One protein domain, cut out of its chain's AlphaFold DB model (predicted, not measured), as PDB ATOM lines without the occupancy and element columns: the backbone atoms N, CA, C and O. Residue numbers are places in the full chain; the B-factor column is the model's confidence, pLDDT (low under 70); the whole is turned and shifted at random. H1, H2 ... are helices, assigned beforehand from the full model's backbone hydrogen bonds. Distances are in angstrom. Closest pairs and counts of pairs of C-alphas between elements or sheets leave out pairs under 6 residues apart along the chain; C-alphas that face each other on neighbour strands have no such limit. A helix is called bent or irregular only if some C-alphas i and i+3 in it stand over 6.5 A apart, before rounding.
ATOM      1  N   LEU A  13      30.654  -7.842 -46.441       77.31
ATOM      2  CA  LEU A  13      31.534  -8.831 -45.818       77.31
ATOM      3  C   LEU A  13      31.899  -8.435 -44.379       77.31
ATOM      4  O   LEU A  13      31.825  -9.269 -43.480       77.31
ATOM      5  N   ALA A  14      32.229  -7.162 -44.146       74.25
ATOM      6  CA  ALA A  14      32.508  -6.655 -42.806       74.25
ATOM      7  C   ALA A  14      31.293  -6.799 -41.874       74.25
ATOM      8  O   ALA A  14      31.444  -7.265 -40.750       74.25
ATOM      9  N   LEU A  15      30.086  -6.472 -42.348       80.00
ATOM     10  CA  LEU A  15      28.841  -6.637 -41.589       80.00
ATOM     11  C   LEU A  15      28.573  -8.092 -41.206       80.00
ATOM     12  O   LEU A  15      28.172  -8.350 -40.075       80.00
ATOM     13  N   VAL A  16      28.814  -9.039 -42.117       81.62
ATOM     14  CA  VAL A  16      28.651 -10.471 -41.830       81.62
ATOM     15  C   VAL A  16      29.651 -10.927 -40.768       81.62
ATOM     16  O   VAL A  16      29.254 -11.586 -39.811       81.62
ATOM     17  N   ILE A  17      30.924 -10.539 -40.894       74.94
ATOM     18  CA  ILE A  17      31.969 -10.890 -39.919       74.94
ATOM     19  C   ILE A  17      31.634 -10.310 -38.538       74.94
ATOM     20  O   ILE A  17      31.668 -11.030 -37.542       74.94
ATOM     21  N   VAL A  18      31.261  -9.028 -38.477       76.31
ATOM     22  CA  VAL A  18      30.898  -8.350 -37.225       76.31
ATOM     23  C   VAL A  18      29.629  -8.952 -36.625       76.31
ATOM     24  O   VAL A  18      29.603  -9.246 -35.434       76.31
ATOM     25  N   GLY A  19      28.596  -9.190 -37.434       82.75
ATOM     26  CA  GLY A  19      27.340  -9.785 -36.981       82.75
ATOM     27  C   GLY A  19      27.531 -11.197 -36.429       82.75
ATOM     28  O   GLY A  19      27.019 -11.509 -35.356       82.75
ATOM     29  N   TRP A  20      28.323 -12.029 -37.111       81.44
ATOM     30  CA  TRP A  20      28.656 -13.373 -36.637       81.44
ATOM     31  C   TRP A  20      29.476 -13.342 -35.344       81.44
ATOM     32  O   TRP A  20      29.206 -14.112 -34.424       81.44
ATOM     33  N   SER A  21      30.441 -12.426 -35.250       77.94
ATOM     34  CA  SER A  21      31.260 -12.210 -34.053       77.94
ATOM     35  C   SER A  21      30.404 -11.789 -32.852       77.94
ATOM     36  O   SER A  21      30.448 -12.429 -31.805       77.94
ATOM     37  N   LEU A  22      29.523 -10.796 -33.030       83.12
ATOM     38  CA  LEU A  22      28.586 -10.346 -31.995       83.12
ATOM     39  C   LEU A  22      27.619 -11.453 -31.567       83.12
ATOM     40  O   LEU A  22      27.349 -11.603 -30.376       83.12
ATOM     41  N   TRP A  23      27.120 -12.248 -32.514       86.38
ATOM     42  CA  TRP A  23      26.258 -13.388 -32.207       86.38
ATOM     43  C   TRP A  23      27.004 -14.488 -31.438       86.38
ATOM     44  O   TRP A  23      26.490 -15.020 -30.450       86.38
ATOM     45  N   GLY A  24      28.241 -14.800 -31.835       82.06
ATOM     46  CA  GLY A  24      29.122 -15.717 -31.108       82.06
ATOM     47  C   GLY A  24      29.407 -15.239 -29.681       82.06
ATOM     48  O   GLY A  24      29.257 -16.001 -28.730       82.06
ATOM     49  N   ALA A  25      29.719 -13.952 -29.516       84.19
ATOM     50  CA  ALA A  25      29.894 -13.316 -28.214       84.19
ATOM     51  C   ALA A  25      28.635 -13.381 -27.356       84.19
ATOM     52  O   ALA A  25      28.699 -13.804 -26.201       84.19
ATOM     53  N   TYR A  26      27.482 -13.038 -27.922       88.62
ATOM     54  CA  TYR A  26      26.209 -13.105 -27.218       88.62
ATOM     55  C   TYR A  26      25.898 -14.524 -26.732       88.62
ATOM     56  O   TYR A  26      25.625 -14.719 -25.549       88.62
ATOM     57  N   THR A  27      25.991 -15.520 -27.614       85.94
ATOM     58  CA  THR A  27      25.679 -16.918 -27.272       85.94
ATOM     59  C   THR A  27      26.641 -17.496 -26.233       85.94
ATOM     60  O   THR A  27      26.203 -18.205 -25.326       85.94
ATOM     61  N   PHE A  28      27.928 -17.149 -26.296       86.88
ATOM     62  CA  PHE A  28      28.903 -17.514 -25.269       86.88
ATOM     63  C   PHE A  28      28.567 -16.901 -23.909       86.88
ATOM     64  O   PHE A  28      28.488 -17.617 -22.914       86.88
ATOM     65  N   TRP A  29      28.331 -15.589 -23.841       88.50
ATOM     66  CA  TRP A  29      28.013 -14.946 -22.568       88.50
ATOM     67  C   TRP A  29      26.661 -15.405 -22.022       88.50
ATOM     68  O   TRP A  29      26.503 -15.547 -20.812       88.50
ATOM     69  N   GLN A  30      25.702 -15.713 -22.897       90.38
ATOM     70  CA  GLN A  30      24.437 -16.328 -22.507       90.38
ATOM     71  C   GLN A  30      24.662 -17.714 -21.900       90.38
ATOM     72  O   GLN A  30      24.024 -18.043 -20.905       90.38
ATOM     73  N   PHE A  31      25.577 -18.508 -22.460       87.00
ATOM     74  CA  PHE A  31      25.972 -19.795 -21.892       87.00
ATOM     75  C   PHE A  31      26.658 -19.633 -20.525       87.00
ATOM     76  O   PHE A  31      26.322 -20.358 -19.593       87.00
ATOM     77  N   VAL A  32      27.555 -18.652 -20.369       88.19
ATOM     78  CA  VAL A  32      28.272 -18.386 -19.106       88.19
ATOM     79  C   VAL A  32      27.332 -17.901 -17.999       88.19
ATOM     80  O   VAL A  32      27.407 -18.384 -16.872       88.19
ATOM     81  N   PHE A  33      26.448 -16.947 -18.297       92.50
ATOM     82  CA  PHE A  33      25.572 -16.325 -17.295       92.50
ATOM     83  C   PHE A  33      24.190 -16.969 -17.182       92.50
ATOM     84  O   PHE A  33      23.382 -16.532 -16.361       92.50
ATOM     85  N   LEU A  34      23.885 -17.954 -18.034       92.94
ATOM     86  CA  LEU A  34      22.599 -18.657 -18.126       92.94
ATOM     87  C   LEU A  34      21.379 -17.742 -18.340       92.94
ATOM     88  O   LEU A  34      20.236 -18.187 -18.247       92.94
ATOM     89  N   THR A  35      21.596 -16.458 -18.636       93.56
ATOM     90  CA  THR A  35      20.542 -15.455 -18.808       93.56
ATOM     91  C   THR A  35      20.889 -14.497 -19.952       93.56
ATOM     92  O   THR A  35      22.032 -14.048 -20.068       93.56
ATOM     93  N   PRO A  36      19.912 -14.141 -20.809       92.81
ATOM     94  CA  PRO A  36      20.162 -13.281 -21.967       92.81
ATOM     95  C   PRO A  36      20.513 -11.841 -21.562       92.81
ATOM     96  O   PRO A  36      21.353 -11.203 -22.190       92.81
ATOM     97  N   TRP A  37      19.923 -11.329 -20.477       95.25
ATOM     98  CA  TRP A  37      20.150  -9.955 -20.018       95.25
ATOM     99  C   TRP A  37      21.568  -9.733 -19.489       95.25
ATOM    100  O   TRP A  37      22.180  -8.712 -19.795       95.25
ATOM    101  N   ALA A  38      22.120 -10.700 -18.751       92.06
ATOM    102  CA  ALA A  38      23.503 -10.633 -18.292       92.06
ATOM    103  C   ALA A  38      24.494 -10.718 -19.463       92.06
ATOM    104  O   ALA A  38      25.499 -10.013 -19.460       92.06
ATOM    105  N   ALA A  39      24.180 -11.506 -20.500       88.50
ATOM    106  CA  ALA A  39      24.988 -11.580 -21.715       88.50
ATOM    107  C   ALA A  39      25.068 -10.236 -22.450       88.50
ATOM    108  O   ALA A  39      26.159  -9.783 -22.800       88.50
ATOM    109  N   VAL A  40      23.923  -9.566 -22.622       91.38
ATOM    110  CA  VAL A  40      23.867  -8.207 -23.184       91.38
ATOM    111  C   VAL A  40      24.633  -7.223 -22.298       91.38
ATOM    112  O   VAL A  40      25.410  -6.423 -22.813       91.38
ATOM    113  N   GLY A  41      24.461  -7.298 -20.975       92.06
ATOM    114  CA  GLY A  41      25.184  -6.449 -20.027       92.06
ATOM    115  C   GLY A  41      26.704  -6.596 -20.132       92.06
ATOM    116  O   GLY A  41      27.413  -5.593 -20.178       92.06
ATOM    117  N   ALA A  42      27.205  -7.829 -20.239       88.38
ATOM    118  CA  ALA A  42      28.630  -8.107 -20.405       88.38
ATOM    119  C   ALA A  42      29.176  -7.577 -21.737       88.38
ATOM    120  O   ALA A  42      30.213  -6.914 -21.745       88.38
ATOM    121  N   LEU A  43      28.452  -7.800 -22.839       88.38
ATOM    122  CA  LEU A  43      28.770  -7.225 -24.148       88.38
ATOM    123  C   LEU A  43      28.876  -5.700 -24.072       88.38
ATOM    124  O   LEU A  43      29.912  -5.139 -24.412       88.38
ATOM    125  N   LEU A  44      27.841  -5.032 -23.558       89.50
ATOM    126  CA  LEU A  44      27.820  -3.574 -23.446       89.50
ATOM    127  C   LEU A  44      28.953  -3.045 -22.564       89.50
ATOM    128  O   LEU A  44      29.544  -2.023 -22.899       89.50
ATOM    129  N   LEU A  45      29.272  -3.727 -21.462       90.69
ATOM    130  CA  LEU A  45      30.350  -3.320 -20.566       90.69
ATOM    131  C   LEU A  45      31.719  -3.403 -21.253       90.69
ATOM    132  O   LEU A  45      32.511  -2.466 -21.155       90.69
ATOM    133  N   ILE A  46      31.987  -4.504 -21.958       87.25
ATOM    134  CA  ILE A  46      33.237  -4.719 -22.695       87.25
ATOM    135  C   ILE A  46      33.385  -3.675 -23.805       87.25
ATOM    136  O   ILE A  46      34.425  -3.023 -23.903       87.25
ATOM    137  N   GLU A  47      32.332  -3.483 -24.601       84.19
ATOM    138  CA  GLU A  47      32.311  -2.508 -25.694       84.19
ATOM    139  C   GLU A  47      32.475  -1.078 -25.160       84.19
ATOM    140  O   GLU A  47      33.291  -0.308 -25.668       84.19
ATOM    141  N   ALA A  48      31.781  -0.723 -24.072       87.81
ATOM    142  CA  ALA A  48      31.925   0.578 -23.423       87.81
ATOM    143  C   ALA A  48      33.346   0.799 -22.885       87.81
ATOM    144  O   ALA A  48      33.891   1.894 -23.026       87.81
ATOM    145  N   PHE A  49      33.967  -0.228 -22.300       87.50
ATOM    146  CA  PHE A  49      35.332  -0.140 -21.785       87.50
ATOM    147  C   PHE A  49      36.358   0.034 -22.912       87.50
ATOM    148  O   PHE A  49      37.266   0.862 -22.809       87.50
ATOM    149  N   ALA A  50      36.185  -0.682 -24.022       86.19
ATOM    150  CA  ALA A  50      37.046  -0.553 -25.189       86.19
ATOM    151  C   ALA A  50      36.871   0.810 -25.890       86.19
ATOM    152  O   ALA A  50      37.867   1.448 -26.244       86.19
ATOM    153  N   LEU A  51      35.634   1.311 -26.003       85.62
ATOM    154  CA  LEU A  51      35.330   2.660 -26.498       85.62
ATOM    155  C   LEU A  51      35.911   3.752 -25.593       85.62
ATOM    156  O   LEU A  51      36.475   4.723 -26.097       85.62
ATOM    157  N   ALA A  52      35.826   3.591 -24.272       87.56
ATOM    158  CA  ALA A  52      36.450   4.508 -23.322       87.56
ATOM    159  C   ALA A  52      37.977   4.517 -23.488       87.56
ATOM    160  O   ALA A  52      38.582   5.587 -23.570       87.56
ATOM    161  N   GLY A  53      38.601   3.343 -23.623       87.06
ATOM    162  CA  GLY A  53      40.027   3.231 -23.930       87.06
ATOM    163  C   GLY A  53      40.406   3.917 -25.246       87.06
ATOM    164  O   GLY A  53      41.420   4.616 -25.315       87.06
ATOM    165  N   PHE A  54      39.573   3.784 -26.282       84.75
ATOM    166  CA  PHE A  54      39.774   4.467 -27.559       84.75
ATOM    167  C   PHE A  54      39.653   5.991 -27.421       84.75
ATOM    168  O   PHE A  54      40.524   6.716 -27.897       84.75
ATOM    169  N   ALA A  55      38.639   6.488 -26.711       85.94
ATOM    170  CA  ALA A  55      38.465   7.916 -26.457       85.94
ATOM    171  C   ALA A  55      39.662   8.512 -25.695       85.94
ATOM    172  O   ALA A  55      40.189   9.550 -26.090       85.94
ATOM    173  N   LEU A  56      40.145   7.828 -24.652       87.19
ATOM    174  CA  LEU A  56      41.344   8.239 -23.913       87.19
ATOM    175  C   LEU A  56      42.589   8.270 -24.807       87.19
ATOM    176  O   LEU A  56      43.414   9.174 -24.674       87.19
ATOM    177  N   HIS A  57      42.709   7.316 -25.735       85.88
ATOM    178  CA  HIS A  57      43.801   7.294 -26.704       85.88
ATOM    179  C   HIS A  57      43.746   8.484 -27.669       85.88
ATOM    180  O   HIS A  57      44.764   9.146 -27.858       85.88
ATOM    181  N   VAL A  58      42.569   8.787 -28.225       82.31
ATOM    182  CA  VAL A  58      42.362   9.938 -29.121       82.31
ATOM    183  C   VAL A  58      42.639  11.262 -28.404       82.31
ATOM    184  O   VAL A  58      43.208  12.174 -28.995       82.31
ATOM    185  N   LEU A  59      42.295  11.361 -27.118       83.31
ATOM    186  CA  LEU A  59      42.603  12.528 -26.285       83.31
ATOM    187  C   LEU A  59      44.084  12.621 -25.880       83.31
ATOM    188  O   LEU A  59      44.472  13.588 -25.226       83.31
ATOM    189  N   GLY A  60      44.911  11.631 -26.228       83.62
ATOM    190  CA  GLY A  60      46.331  11.610 -25.884       83.62
ATOM    191  C   GLY A  60      46.605  11.436 -24.388       83.62
ATOM    192  O   GLY A  60      47.687  11.796 -23.934       83.62
ATOM    193  N   ILE A  61      45.655  10.901 -23.610       86.19
ATOM    194  CA  ILE A  61      45.818  10.712 -22.163       86.19
ATOM    195  C   ILE A  61      46.540   9.372 -21.922       86.19
ATOM    196  O   ILE A  61      45.947   8.310 -22.154       86.19
ATOM    197  N   PRO A  62      47.803   9.374 -21.450       84.12
ATOM    198  CA  PRO A  62      48.580   8.155 -21.270       84.12
ATOM    199  C   PRO A  62      48.084   7.402 -20.033       84.12
ATOM    200  O   PRO A  62      48.507   7.654 -18.908       84.12
ATOM    201  N   THR A  63      47.153   6.474 -20.237       89.75
ATOM    202  CA  THR A  63      46.612   5.611 -19.179       89.75
ATOM    203  C   THR A  63      46.671   4.148 -19.607       89.75
ATOM    204  O   THR A  63      46.546   3.856 -20.798       89.75
ATOM    205  N   PRO A  64      46.793   3.196 -18.665       85.25
ATOM    206  CA  PRO A  64      46.665   1.777 -18.990       85.25
ATOM    207  C   PRO A  64      45.271   1.447 -19.546       85.25
ATOM    208  O   PRO A  64      45.134   0.561 -20.382       85.25
ATOM    209  N   VAL A  65      44.243   2.216 -19.164       87.12
ATOM    210  CA  VAL A  65      42.878   2.091 -19.697       87.12
ATOM    211  C   VAL A  65      42.836   2.395 -21.196       87.12
ATOM    212  O   VAL A  65      42.079   1.764 -21.924       87.12
ATOM    213  N   ALA A  66      43.707   3.270 -21.708       84.94
ATOM    214  CA  ALA A  66      43.806   3.511 -23.145       84.94
ATOM    215  C   ALA A  66      44.200   2.247 -23.933       84.94
ATOM    216  O   ALA A  66      43.848   2.124 -25.108       84.94
ATOM    217  N   ALA A  67      44.901   1.286 -23.318       84.44
ATOM    218  CA  ALA A  67      45.223   0.006 -23.953       84.44
ATOM    219  C   ALA A  67      43.987  -0.895 -24.128       84.44
ATOM    220  O   ALA A  67      43.983  -1.750 -25.013       84.44
ATOM    221  N   ALA A  68      42.917  -0.661 -23.360       85.06
ATOM    222  CA  ALA A  68      41.670  -1.412 -23.460       85.06
ATOM    223  C   ALA A  68      40.997  -1.284 -24.833       85.06
ATOM    224  O   ALA A  68      40.204  -2.140 -25.210       85.06
ATOM    225  N   ARG A  69      41.369  -0.274 -25.632       82.44
ATOM    226  CA  ARG A  69      40.934  -0.139 -27.031       82.44
ATOM    227  C   ARG A  69      41.265  -1.359 -27.895       82.44
ATOM    228  O   ARG A  69      40.581  -1.620 -28.874       82.44
ATOM    229  N   HIS A  70      42.293  -2.122 -27.522       82.94
ATOM    230  CA  HIS A  70      42.697  -3.344 -28.223       82.94
ATOM    231  C   HIS A  70      41.895  -4.577 -27.799       82.94
ATOM    232  O   HIS A  70      42.096  -5.650 -28.363       82.94
ATOM    233  N   LEU A  71      40.980  -4.446 -26.832       80.25
ATOM    234  CA  LEU A  71      40.063  -5.524 -26.459       80.25
ATOM    235  C   LEU A  71      38.923  -5.680 -27.465       80.25
ATOM    236  O   LEU A  71      38.430  -6.790 -27.600       80.25
ATOM    237  N   LEU A  72      38.547  -4.625 -28.198       75.56
ATOM    238  CA  LEU A  72      37.472  -4.655 -29.203       75.56
ATOM    239  C   LEU A  72      37.625  -5.827 -30.196       75.56
ATOM    240  O   LEU A  72      36.711  -6.632 -30.314       75.56
ATOM    241  N   PRO A  73      38.786  -6.032 -30.847       70.81
ATOM    242  CA  PRO A  73      38.963  -7.164 -31.760       70.81
ATOM    243  C   PRO A  73      38.975  -8.537 -31.075       70.81
ATOM    244  O   PRO A  73      38.693  -9.548 -31.715       70.81
ATOM    245  N   VAL A  74      39.358  -8.591 -29.797       74.12
ATOM    246  CA  VAL A  74      39.629  -9.838 -29.065       74.12
ATOM    247  C   VAL A  74      38.381 -10.345 -28.355       74.12
ATOM    248  O   VAL A  74      38.051 -11.524 -28.447       74.12
ATOM    249  N   ALA A  75      37.678  -9.460 -27.658       70.62
ATOM    250  CA  ALA A  75      36.563  -9.811 -26.798       70.62
ATOM    251  C   ALA A  75      35.311 -10.212 -27.588       70.62
ATOM    252  O   ALA A  75      34.522 -11.018 -27.098       70.62
ATOM    253  N   SER A  76      35.156  -9.712 -28.816       70.88
ATOM    254  CA  SER A  76      34.075 -10.124 -29.716       70.88
ATOM    255  C   SER A  76      34.412 -11.440 -30.435       70.88
ATOM    256  O   SER A  76      33.546 -12.293 -30.601       70.88
ATOM    257  N   ALA A  77      35.679 -11.647 -30.819       71.69
ATOM    258  CA  ALA A  77      36.090 -12.806 -31.614       71.69
ATOM    259  C   ALA A  77      36.377 -14.067 -30.781       71.69
ATOM    260  O   ALA A  77      36.035 -15.161 -31.220       71.69
ATOM    261  N   ALA A  78      36.965 -13.950 -29.584       75.38
ATOM    262  CA  ALA A  78      37.298 -15.110 -28.749       75.38
ATOM    263  C   ALA A  78      36.082 -16.002 -28.411       75.38
ATOM    264  O   ALA A  78      36.199 -17.225 -28.494       75.38
ATOM    265  N   PRO A  79      34.891 -15.448 -28.127       75.25
ATOM    266  CA  PRO A  79      33.675 -16.240 -27.975       75.25
ATOM    267  C   PRO A  79      33.247 -17.072 -29.189       75.25
ATOM    268  O   PRO A  79      32.573 -18.093 -29.025       75.25
ATOM    269  N   ALA A  80      33.646 -16.680 -30.407       75.06
ATOM    270  CA  ALA A  80      33.344 -17.440 -31.619       75.06
ATOM    271  C   ALA A  80      34.004 -18.830 -31.612       75.06
ATOM    272  O   ALA A  80      33.536 -19.734 -32.300       75.06
ATOM    273  N   LEU A  81      35.031 -19.039 -30.782       85.31
ATOM    274  CA  LEU A  81      35.664 -20.339 -30.583       85.31
ATOM    275  C   LEU A  81      34.642 -21.423 -30.224       85.31
ATOM    276  O   LEU A  81      34.669 -22.515 -30.789       85.31
ATOM    277  N   HIS A  82      33.707 -21.114 -29.324       82.81
ATOM    278  CA  HIS A  82      32.730 -22.092 -28.855       82.81
ATOM    279  C   HIS A  82      31.698 -22.434 -29.939       82.81
ATOM    280  O   HIS A  82      31.327 -23.598 -30.104       82.81
ATOM    281  N   SER A  83      31.247 -21.441 -30.712       83.00
ATOM    282  CA  SER A  83      30.297 -21.669 -31.806       83.00
ATOM    283  C   SER A  83      30.942 -22.415 -32.976       83.00
ATOM    284  O   SER A  83      30.321 -23.323 -33.526       83.00
ATOM    285  N   ILE A  84      32.201 -22.118 -33.310       84.94
ATOM    286  CA  ILE A  84      32.939 -22.840 -34.357       84.94
ATOM    287  C   ILE A  84      33.229 -24.281 -33.922       84.94
ATOM    288  O   ILE A  84      33.029 -25.201 -34.712       84.94
ATOM    289  N   HIS A  85      33.626 -24.502 -32.664       88.75
ATOM    290  CA  HIS A  85      33.818 -25.852 -32.137       88.75
ATOM    291  C   HIS A  85      32.516 -26.663 -32.220       88.75
ATOM    292  O   HIS A  85      32.525 -27.779 -32.731       88.75
ATOM    293  N   ALA A  86      31.380 -26.087 -31.806       86.31
ATOM    294  CA  ALA A  86      30.079 -26.752 -31.887       86.31
ATOM    295  C   ALA A  86      29.704 -27.174 -33.321       86.31
ATOM    296  O   ALA A  86      29.150 -28.256 -33.506       86.31
ATOM    297  N   LEU A  87      30.046 -26.359 -34.325       87.25
ATOM    298  CA  LEU A  87      29.843 -26.677 -35.743       87.25
ATOM    299  C   LEU A  87      30.796 -27.770 -36.253       87.25
ATOM    300  O   LEU A  87      30.433 -28.538 -37.141       87.25
ATOM    301  N   ALA A  88      32.002 -27.853 -35.691       89.62
ATOM    302  CA  ALA A  88      33.045 -28.786 -36.110       89.62
ATOM    303  C   ALA A  88      33.004 -30.144 -35.385       89.62
ATOM    304  O   ALA A  88      33.748 -31.048 -35.763       89.62
ATOM    305  N   LYS A  89      32.123 -30.330 -34.387       86.75
ATOM    306  CA  LYS A  89      32.034 -31.559 -33.569       86.75
ATOM    307  C   LYS A  89      31.921 -32.863 -34.368       86.75
ATOM    308  O   LYS A  89      32.319 -33.908 -33.867       86.75
ATOM    309  N   GLY A  90      31.409 -32.819 -35.600       88.25
ATOM    310  CA  GLY A  90      31.319 -33.989 -36.481       88.25
ATOM    311  C   GLY A  90      32.664 -34.536 -36.985       88.25
ATOM    312  O   GLY A  90      32.680 -35.620 -37.557       88.25
ATOM    313  N   VAL A  91      33.773 -33.811 -36.794       86.50
ATOM    314  CA  VAL A  91      35.113 -34.165 -37.306       86.50
ATOM    315  C   VAL A  91      35.975 -34.894 -36.259       86.50
ATOM    316  O   VAL A  91      36.974 -35.505 -36.617       86.50
ATOM    317  N   GLY A  92      35.566 -34.879 -34.986       89.00
ATOM    318  CA  GLY A  92      36.359 -35.344 -33.841       89.00
ATOM    319  C   GLY A  92      36.623 -34.200 -32.857       89.00
ATOM    320  O   GLY A  92      36.710 -33.042 -33.257       89.00
ATOM    321  N   ASP A  93      36.652 -34.489 -31.551       91.50
ATOM    322  CA  ASP A  93      36.626 -33.443 -30.513       91.50
ATOM    323  C   ASP A  93      37.910 -32.593 -30.505       91.50
ATOM    324  O   ASP A  93      37.854 -31.361 -30.482       91.50
ATOM    325  N   LEU A  94      39.074 -33.247 -30.611       93.50
ATOM    326  CA  LEU A  94      40.373 -32.575 -30.663       93.50
ATOM    327  C   LEU A  94      40.529 -31.777 -31.966       93.50
ATOM    328  O   LEU A  94      40.960 -30.621 -31.935       93.50
ATOM    329  N   GLU A  95      40.145 -32.365 -33.102       93.31
ATOM    330  CA  GLU A  95      40.172 -31.706 -34.410       93.31
ATOM    331  C   GLU A  95      39.227 -30.498 -34.447       93.31
ATOM    332  O   GLU A  95      39.590 -29.448 -34.983       93.31
ATOM    333  N   ALA A  96      38.046 -30.605 -33.832       91.50
ATOM    334  CA  ALA A  96      37.081 -29.517 -33.731       91.50
ATOM    335  C   ALA A  96      37.634 -28.336 -32.923       91.50
ATOM    336  O   ALA A  96      37.469 -27.186 -33.335       91.50
ATOM    337  N   TRP A  97      38.311 -28.593 -31.798       90.50
ATOM    338  CA  TRP A  97      38.997 -27.548 -31.027       90.50
ATOM    339  C   TRP A  97      40.152 -26.908 -31.798       90.50
ATOM    340  O   TRP A  97      40.272 -25.681 -31.801       90.50
ATOM    341  N   ALA A  98      40.971 -27.709 -32.485       91.69
ATOM    342  CA  ALA A  98      42.070 -27.198 -33.299       91.69
ATOM    343  C   ALA A  98      41.556 -26.300 -34.438       91.69
ATOM    344  O   ALA A  98      42.033 -25.175 -34.608       91.69
ATOM    345  N   LEU A  99      40.538 -26.758 -35.174       90.44
ATOM    346  CA  LEU A  99      39.914 -25.996 -36.254       90.44
ATOM    347  C   LEU A  99      39.285 -24.701 -35.730       90.44
ATOM    348  O   LEU A  99      39.510 -23.630 -36.298       90.44
ATOM    349  N   ALA A 100      38.543 -24.781 -34.625       89.62
ATOM    350  CA  ALA A 100      37.934 -23.614 -34.006       89.62
ATOM    351  C   ALA A 100      38.984 -22.590 -33.563       89.62
ATOM    352  O   ALA A 100      38.806 -21.395 -33.808       89.62
ATOM    353  N   GLY A 101      40.095 -23.048 -32.981       89.62
ATOM    354  CA  GLY A 101      41.221 -22.199 -32.598       89.62
ATOM    355  C   GLY A 101      41.828 -21.464 -33.791       89.62
ATOM    356  O   GLY A 101      41.991 -20.244 -33.740       89.62
ATOM    357  N   ILE A 102      42.095 -22.179 -34.888       92.19
ATOM    358  CA  ILE A 102      42.670 -21.600 -36.113       92.19
ATOM    359  C   ILE A 102      41.730 -20.555 -36.719       92.19
ATOM    360  O   ILE A 102      42.156 -19.433 -37.001       92.19
ATOM    361  N   VAL A 103      40.449 -20.889 -36.897       88.50
ATOM    362  CA  VAL A 103      39.469 -19.961 -37.486       88.50
ATOM    363  C   VAL A 103      39.293 -18.729 -36.595       88.50
ATOM    364  O   VAL A 103      39.298 -17.607 -37.099       88.50
ATOM    365  N   THR A 104      39.214 -18.915 -35.275       87.19
ATOM    366  CA  THR A 104      39.111 -17.804 -34.315       87.19
ATOM    367  C   THR A 104      40.337 -16.897 -34.377       87.19
ATOM    368  O   THR A 104      40.187 -15.677 -34.416       87.19
ATOM    369  N   LEU A 105      41.545 -17.463 -34.465       88.12
ATOM    370  CA  LEU A 105      42.779 -16.688 -34.598       88.12
ATOM    371  C   LEU A 105      42.790 -15.854 -35.886       88.12
ATOM    372  O   LEU A 105      43.129 -14.672 -35.847       88.12
ATOM    373  N   VAL A 106      42.383 -16.435 -37.018       88.50
ATOM    374  CA  VAL A 106      42.280 -15.706 -38.295       88.50
ATOM    375  C   VAL A 106      41.273 -14.560 -38.184       88.50
ATOM    376  O   VAL A 106      41.570 -13.442 -38.608       88.50
ATOM    377  N   LEU A 107      40.112 -14.803 -37.570       83.38
ATOM    378  CA  LEU A 107      39.098 -13.772 -37.337       83.38
ATOM    379  C   LEU A 107      39.608 -12.661 -36.411       83.38
ATOM    380  O   LEU A 107      39.360 -11.487 -36.691       83.38
ATOM    381  N   MET A 108      40.352 -13.000 -35.356       84.69
ATOM    382  CA  MET A 108      40.988 -12.027 -34.462       84.69
ATOM    383  C   MET A 108      42.006 -11.162 -35.206       84.69
ATOM    384  O   MET A 108      41.966  -9.940 -35.088       84.69
ATOM    385  N   LEU A 109      42.886 -11.769 -36.008       86.38
ATOM    386  CA  LEU A 109      43.893 -11.043 -36.788       86.38
ATOM    387  C   LEU A 109      43.250 -10.131 -37.841       86.38
ATOM    388  O   LEU A 109      43.655  -8.977 -37.979       86.38
ATOM    389  N   ALA A 110      42.224 -10.616 -38.543       82.19
ATOM    390  CA  ALA A 110      41.471  -9.819 -39.505       82.19
ATOM    391  C   ALA A 110      40.754  -8.645 -38.819       82.19
ATOM    392  O   ALA A 110      40.865  -7.504 -39.271       82.19
ATOM    393  N   SER A 111      40.081  -8.900 -37.694       79.75
ATOM    394  CA  SER A 111      39.406  -7.865 -36.900       79.75
ATOM    395  C   SER A 111      40.399  -6.830 -36.376       79.75
ATOM    396  O   SER A 111      40.133  -5.631 -36.440       79.75
ATOM    397  N   TYR A 112      41.576  -7.271 -35.927       84.56
ATOM    398  CA  TYR A 112      42.646  -6.387 -35.478       84.56
ATOM    399  C   TYR A 112      43.188  -5.520 -36.621       84.56
ATOM    400  O   TYR A 112      43.365  -4.316 -36.443       84.56
ATOM    401  N   ALA A 113      43.395  -6.085 -37.814       83.25
ATOM    402  CA  ALA A 113      43.833  -5.325 -38.984       83.25
ATOM    403  C   ALA A 113      42.800  -4.264 -39.407       83.25
ATOM    404  O   ALA A 113      43.164  -3.111 -39.652       83.25
ATOM    405  N   VAL A 114      41.512  -4.625 -39.434       80.25
ATOM    406  CA  VAL A 114      40.411  -3.686 -39.714       80.25
ATOM    407  C   VAL A 114      40.363  -2.581 -38.659       80.25
ATOM    408  O   VAL A 114      40.271  -1.403 -39.010       80.25
ATOM    409  N   TRP A 115      40.488  -2.940 -37.380       81.56
ATOM    410  CA  TRP A 115      40.517  -1.987 -36.272       81.56
ATOM    411  C   TRP A 115      41.677  -0.996 -36.388       81.56
ATOM    412  O   TRP A 115      41.456   0.208 -36.314       81.56
ATOM    413  N   ARG A 116      42.896  -1.476 -36.657       83.25
ATOM    414  CA  ARG A 116      44.071  -0.614 -36.867       83.25
ATOM    415  C   ARG A 116      43.892   0.328 -38.060       83.25
ATOM    416  O   ARG A 116      44.331   1.474 -37.997       83.25
ATOM    417  N   GLY A 117      43.225  -0.128 -39.121       80.12
ATOM    418  CA  GLY A 117      42.862   0.719 -40.258       80.12
ATOM    419  C   GLY A 117      41.864   1.820 -39.887       80.12
ATOM    420  O   GLY A 117      42.060   2.978 -40.253       80.12
ATOM    421  N   LEU A 118      40.818   1.483 -39.127       76.06
ATOM    422  CA  LEU A 118      39.846   2.457 -38.617       76.06
ATOM    423  C   LEU A 118      40.490   3.459 -37.651       76.06
ATOM    424  O   LEU A 118      40.227   4.653 -37.758       76.06
ATOM    425  N   GLU A 119      41.357   2.992 -36.750       80.38
ATOM    426  CA  GLU A 119      42.107   3.832 -35.813       80.38
ATOM    427  C   GLU A 119      42.950   4.871 -36.565       80.38
ATOM    428  O   GLU A 119      42.859   6.057 -36.254       80.38
ATOM    429  N   ALA A 120      43.686   4.462 -37.604       80.50
ATOM    430  CA  ALA A 120      44.460   5.384 -38.436       80.50
ATOM    431  C   ALA A 120      43.570   6.429 -39.133       80.50
ATOM    432  O   ALA A 120      43.836   7.625 -39.044       80.50
ATOM    433  N   LEU A 121      42.464   6.000 -39.751       79.62
ATOM    434  CA  LEU A 121      41.532   6.908 -40.431       79.62
ATOM    435  C   LEU A 121      40.894   7.931 -39.479       79.62
ATOM    436  O   LEU A 121      40.674   9.083 -39.864       79.62
ATOM    437  N   LEU A 122      40.560   7.515 -38.255       79.31
ATOM    438  CA  LEU A 122      39.954   8.381 -37.245       79.31
ATOM    439  C   LEU A 122      40.968   9.360 -36.649       79.31
ATOM    440  O   LEU A 122      40.632  10.530 -36.470       79.31
ATOM    441  N   LEU A 123      42.198   8.913 -36.389       80.12
ATOM    442  CA  LEU A 123      43.276   9.781 -35.914       80.12
ATOM    443  C   LEU A 123      43.657  10.826 -36.969       80.12
ATOM    444  O   LEU A 123      43.724  12.007 -36.639       80.12
ATOM    445  N   ASP A 124      43.798  10.435 -38.239       80.88
ATOM    446  CA  ASP A 124      44.084  11.374 -39.331       80.88
ATOM    447  C   ASP A 124      42.990  12.444 -39.447       80.88
ATOM    448  O   ASP A 124      43.271  13.639 -39.546       80.88
ATOM    449  N   ARG A 125      41.717  12.036 -39.367       72.75
ATOM    450  CA  ARG A 125      40.573  12.963 -39.348       72.75
ATOM    451  C   ARG A 125      40.617  13.905 -38.145       72.75
ATOM    452  O   ARG A 125      40.350  15.093 -38.312       72.75
ATOM    453  N   ALA A 126      40.926  13.397 -36.954       78.31
ATOM    454  CA  ALA A 126      40.993  14.207 -35.740       78.31
ATOM    455  C   ALA A 126      42.107  15.263 -35.827       78.31
ATOM    456  O   ALA A 126      41.868  16.428 -35.502       78.31
ATOM    457  N   LEU A 127      43.280  14.881 -36.340       79.62
ATOM    458  CA  LEU A 127      44.406  15.789 -36.566       79.62
ATOM    459  C   LEU A 127      44.073  16.865 -37.607       79.62
ATOM    460  O   LEU A 127      44.383  18.036 -37.398       79.62
ATOM    461  N   LEU A 128      43.386  16.500 -38.695       78.06
ATOM    462  CA  LEU A 128      42.922  17.464 -39.698       78.06
ATOM    463  C   LEU A 128      41.957  18.494 -39.095       78.06
ATOM    464  O   LEU A 128      42.118  19.692 -39.318       78.06
ATOM    465  N   VAL A 129      40.985  18.047 -38.295       81.81
ATOM    466  CA  VAL A 129      40.029  18.951 -37.634       81.81
ATOM    467  C   VAL A 129      40.737  19.874 -36.641       81.81
ATOM    468  O   VAL A 129      40.442  21.068 -36.610       81.81
ATOM    469  N   GLN A 130      41.690  19.362 -35.856       82.62
ATOM    470  CA  GLN A 130      42.497  20.203 -34.966       82.62
ATOM    471  C   GLN A 130      43.285  21.262 -35.743       82.62
ATOM    472  O   GLN A 130      43.223  22.440 -35.389       82.62
ATOM    473  N   ALA A 131      43.939  20.881 -36.843       84.25
ATOM    474  CA  ALA A 131      44.679  21.815 -37.687       84.25
ATOM    475  C   ALA A 131      43.774  22.908 -38.291       84.25
ATOM    476  O   ALA A 131      44.154  24.079 -38.325       84.25
ATOM    477  N   GLU A 132      42.555  22.564 -38.720       86.75
ATOM    478  CA  GLU A 132      41.577  23.547 -39.205       86.75
ATOM    479  C   GLU A 132      41.128  24.521 -38.106       86.75
ATOM    480  O   GLU A 132      40.994  25.723 -38.357       86.75
ATOM    481  N   VAL A 133      40.897  24.025 -36.887       86.44
ATOM    482  CA  VAL A 133      40.524  24.861 -35.736       86.44
ATOM    483  C   VAL A 133      41.659  25.821 -35.380       86.44
ATOM    484  O   VAL A 133      41.409  27.015 -35.201       86.44
ATOM    485  N   GLU A 134      42.901  25.342 -35.345       89.19
ATOM    486  CA  GLU A 134      44.077  26.180 -35.095       89.19
ATOM    487  C   GLU A 134      44.291  27.225 -36.195       89.19
ATOM    488  O   GLU A 134      44.577  28.388 -35.896       89.19
ATOM    489  N   ALA A 135      44.107  26.856 -37.465       86.69
ATOM    490  CA  ALA A 135      44.192  27.797 -38.578       86.69
ATOM    491  C   ALA A 135      43.138  28.907 -38.443       86.69
ATOM    492  O   ALA A 135      43.462  30.092 -38.555       86.69
ATOM    493  N   ARG A 136      41.886  28.550 -38.126       86.50
ATOM    494  CA  ARG A 136      40.814  29.530 -37.877       86.50
ATOM    495  C   ARG A 136      41.121  30.429 -36.683       86.50
ATOM    496  O   ARG A 136      40.873  31.631 -36.768       86.50
TER     497      ARG A 136
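AT A GLANCE: This is residues 13 to 136 of the 248 residues of an uncharacterized protein of Chloroflexus aurantiacus (strain ATCC 29366 / DSM 635 / J-10-fl) (UniProt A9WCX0). One long helix, H5, makes the longest axis; H4 folds back along its first part, H3 packs on it farther along, and H1 and H2 make a V, H2 packing on H3. Residues 128 to 136 of H5 stick out. The printed part has 124 residues with five named helices, H1 to H5, class all helix; it is loose, radius of gyration of the C-alphas 17.6 A, spanning 64 by 28 by 25 A.

IN THESE COORDINATES: H5, residues 93 to 136, is 63.5 A long, ending at C-alpha 136 (40.814, 29.530, -37.877). H4 is residues 80 to 91, 17.8 A, irregular, with C-alphas 87 and 90 7.5 A apart. H3 is residues 64 to 77, 22.0 A; H2, 36 to 58, 32.9 A; H1, 13 to 33, 30.1 A, from C-alpha 13 (31.534, -8.831, -45.818).

HOW THE PARTS SIT: H4 and residues 95 to 104 of H5 touch as a hairpin, closest C-alphas Ala 88 and Ala 96, 4.7 A, at a shallow tilt of 27 degrees. H3 touches residues 104 to 115 of H5, closest C-alphas Pro 73 and Ser 111, 5.2 A. H2 and H3 form a hairpin, closest C-alphas Gly 53 and Ala 66, 3.9 A. Residues 25 to 33 of H1 touch residues 36 to 43 of H2, closest C-alphas Trp 29 and Ala 39, 4.6 A, at a steep tilt of 55 degrees. Every O i to N i+4 pair is within hydrogen-bond range in H1, H2 and H5, 6 of 8 in H4, and 1 of 10 in H3, beside 7 of 11 O i to N i+3 pairs.

THE WHOLE: The printed part has no cut, its four links are tight, and no printed residue is under 70.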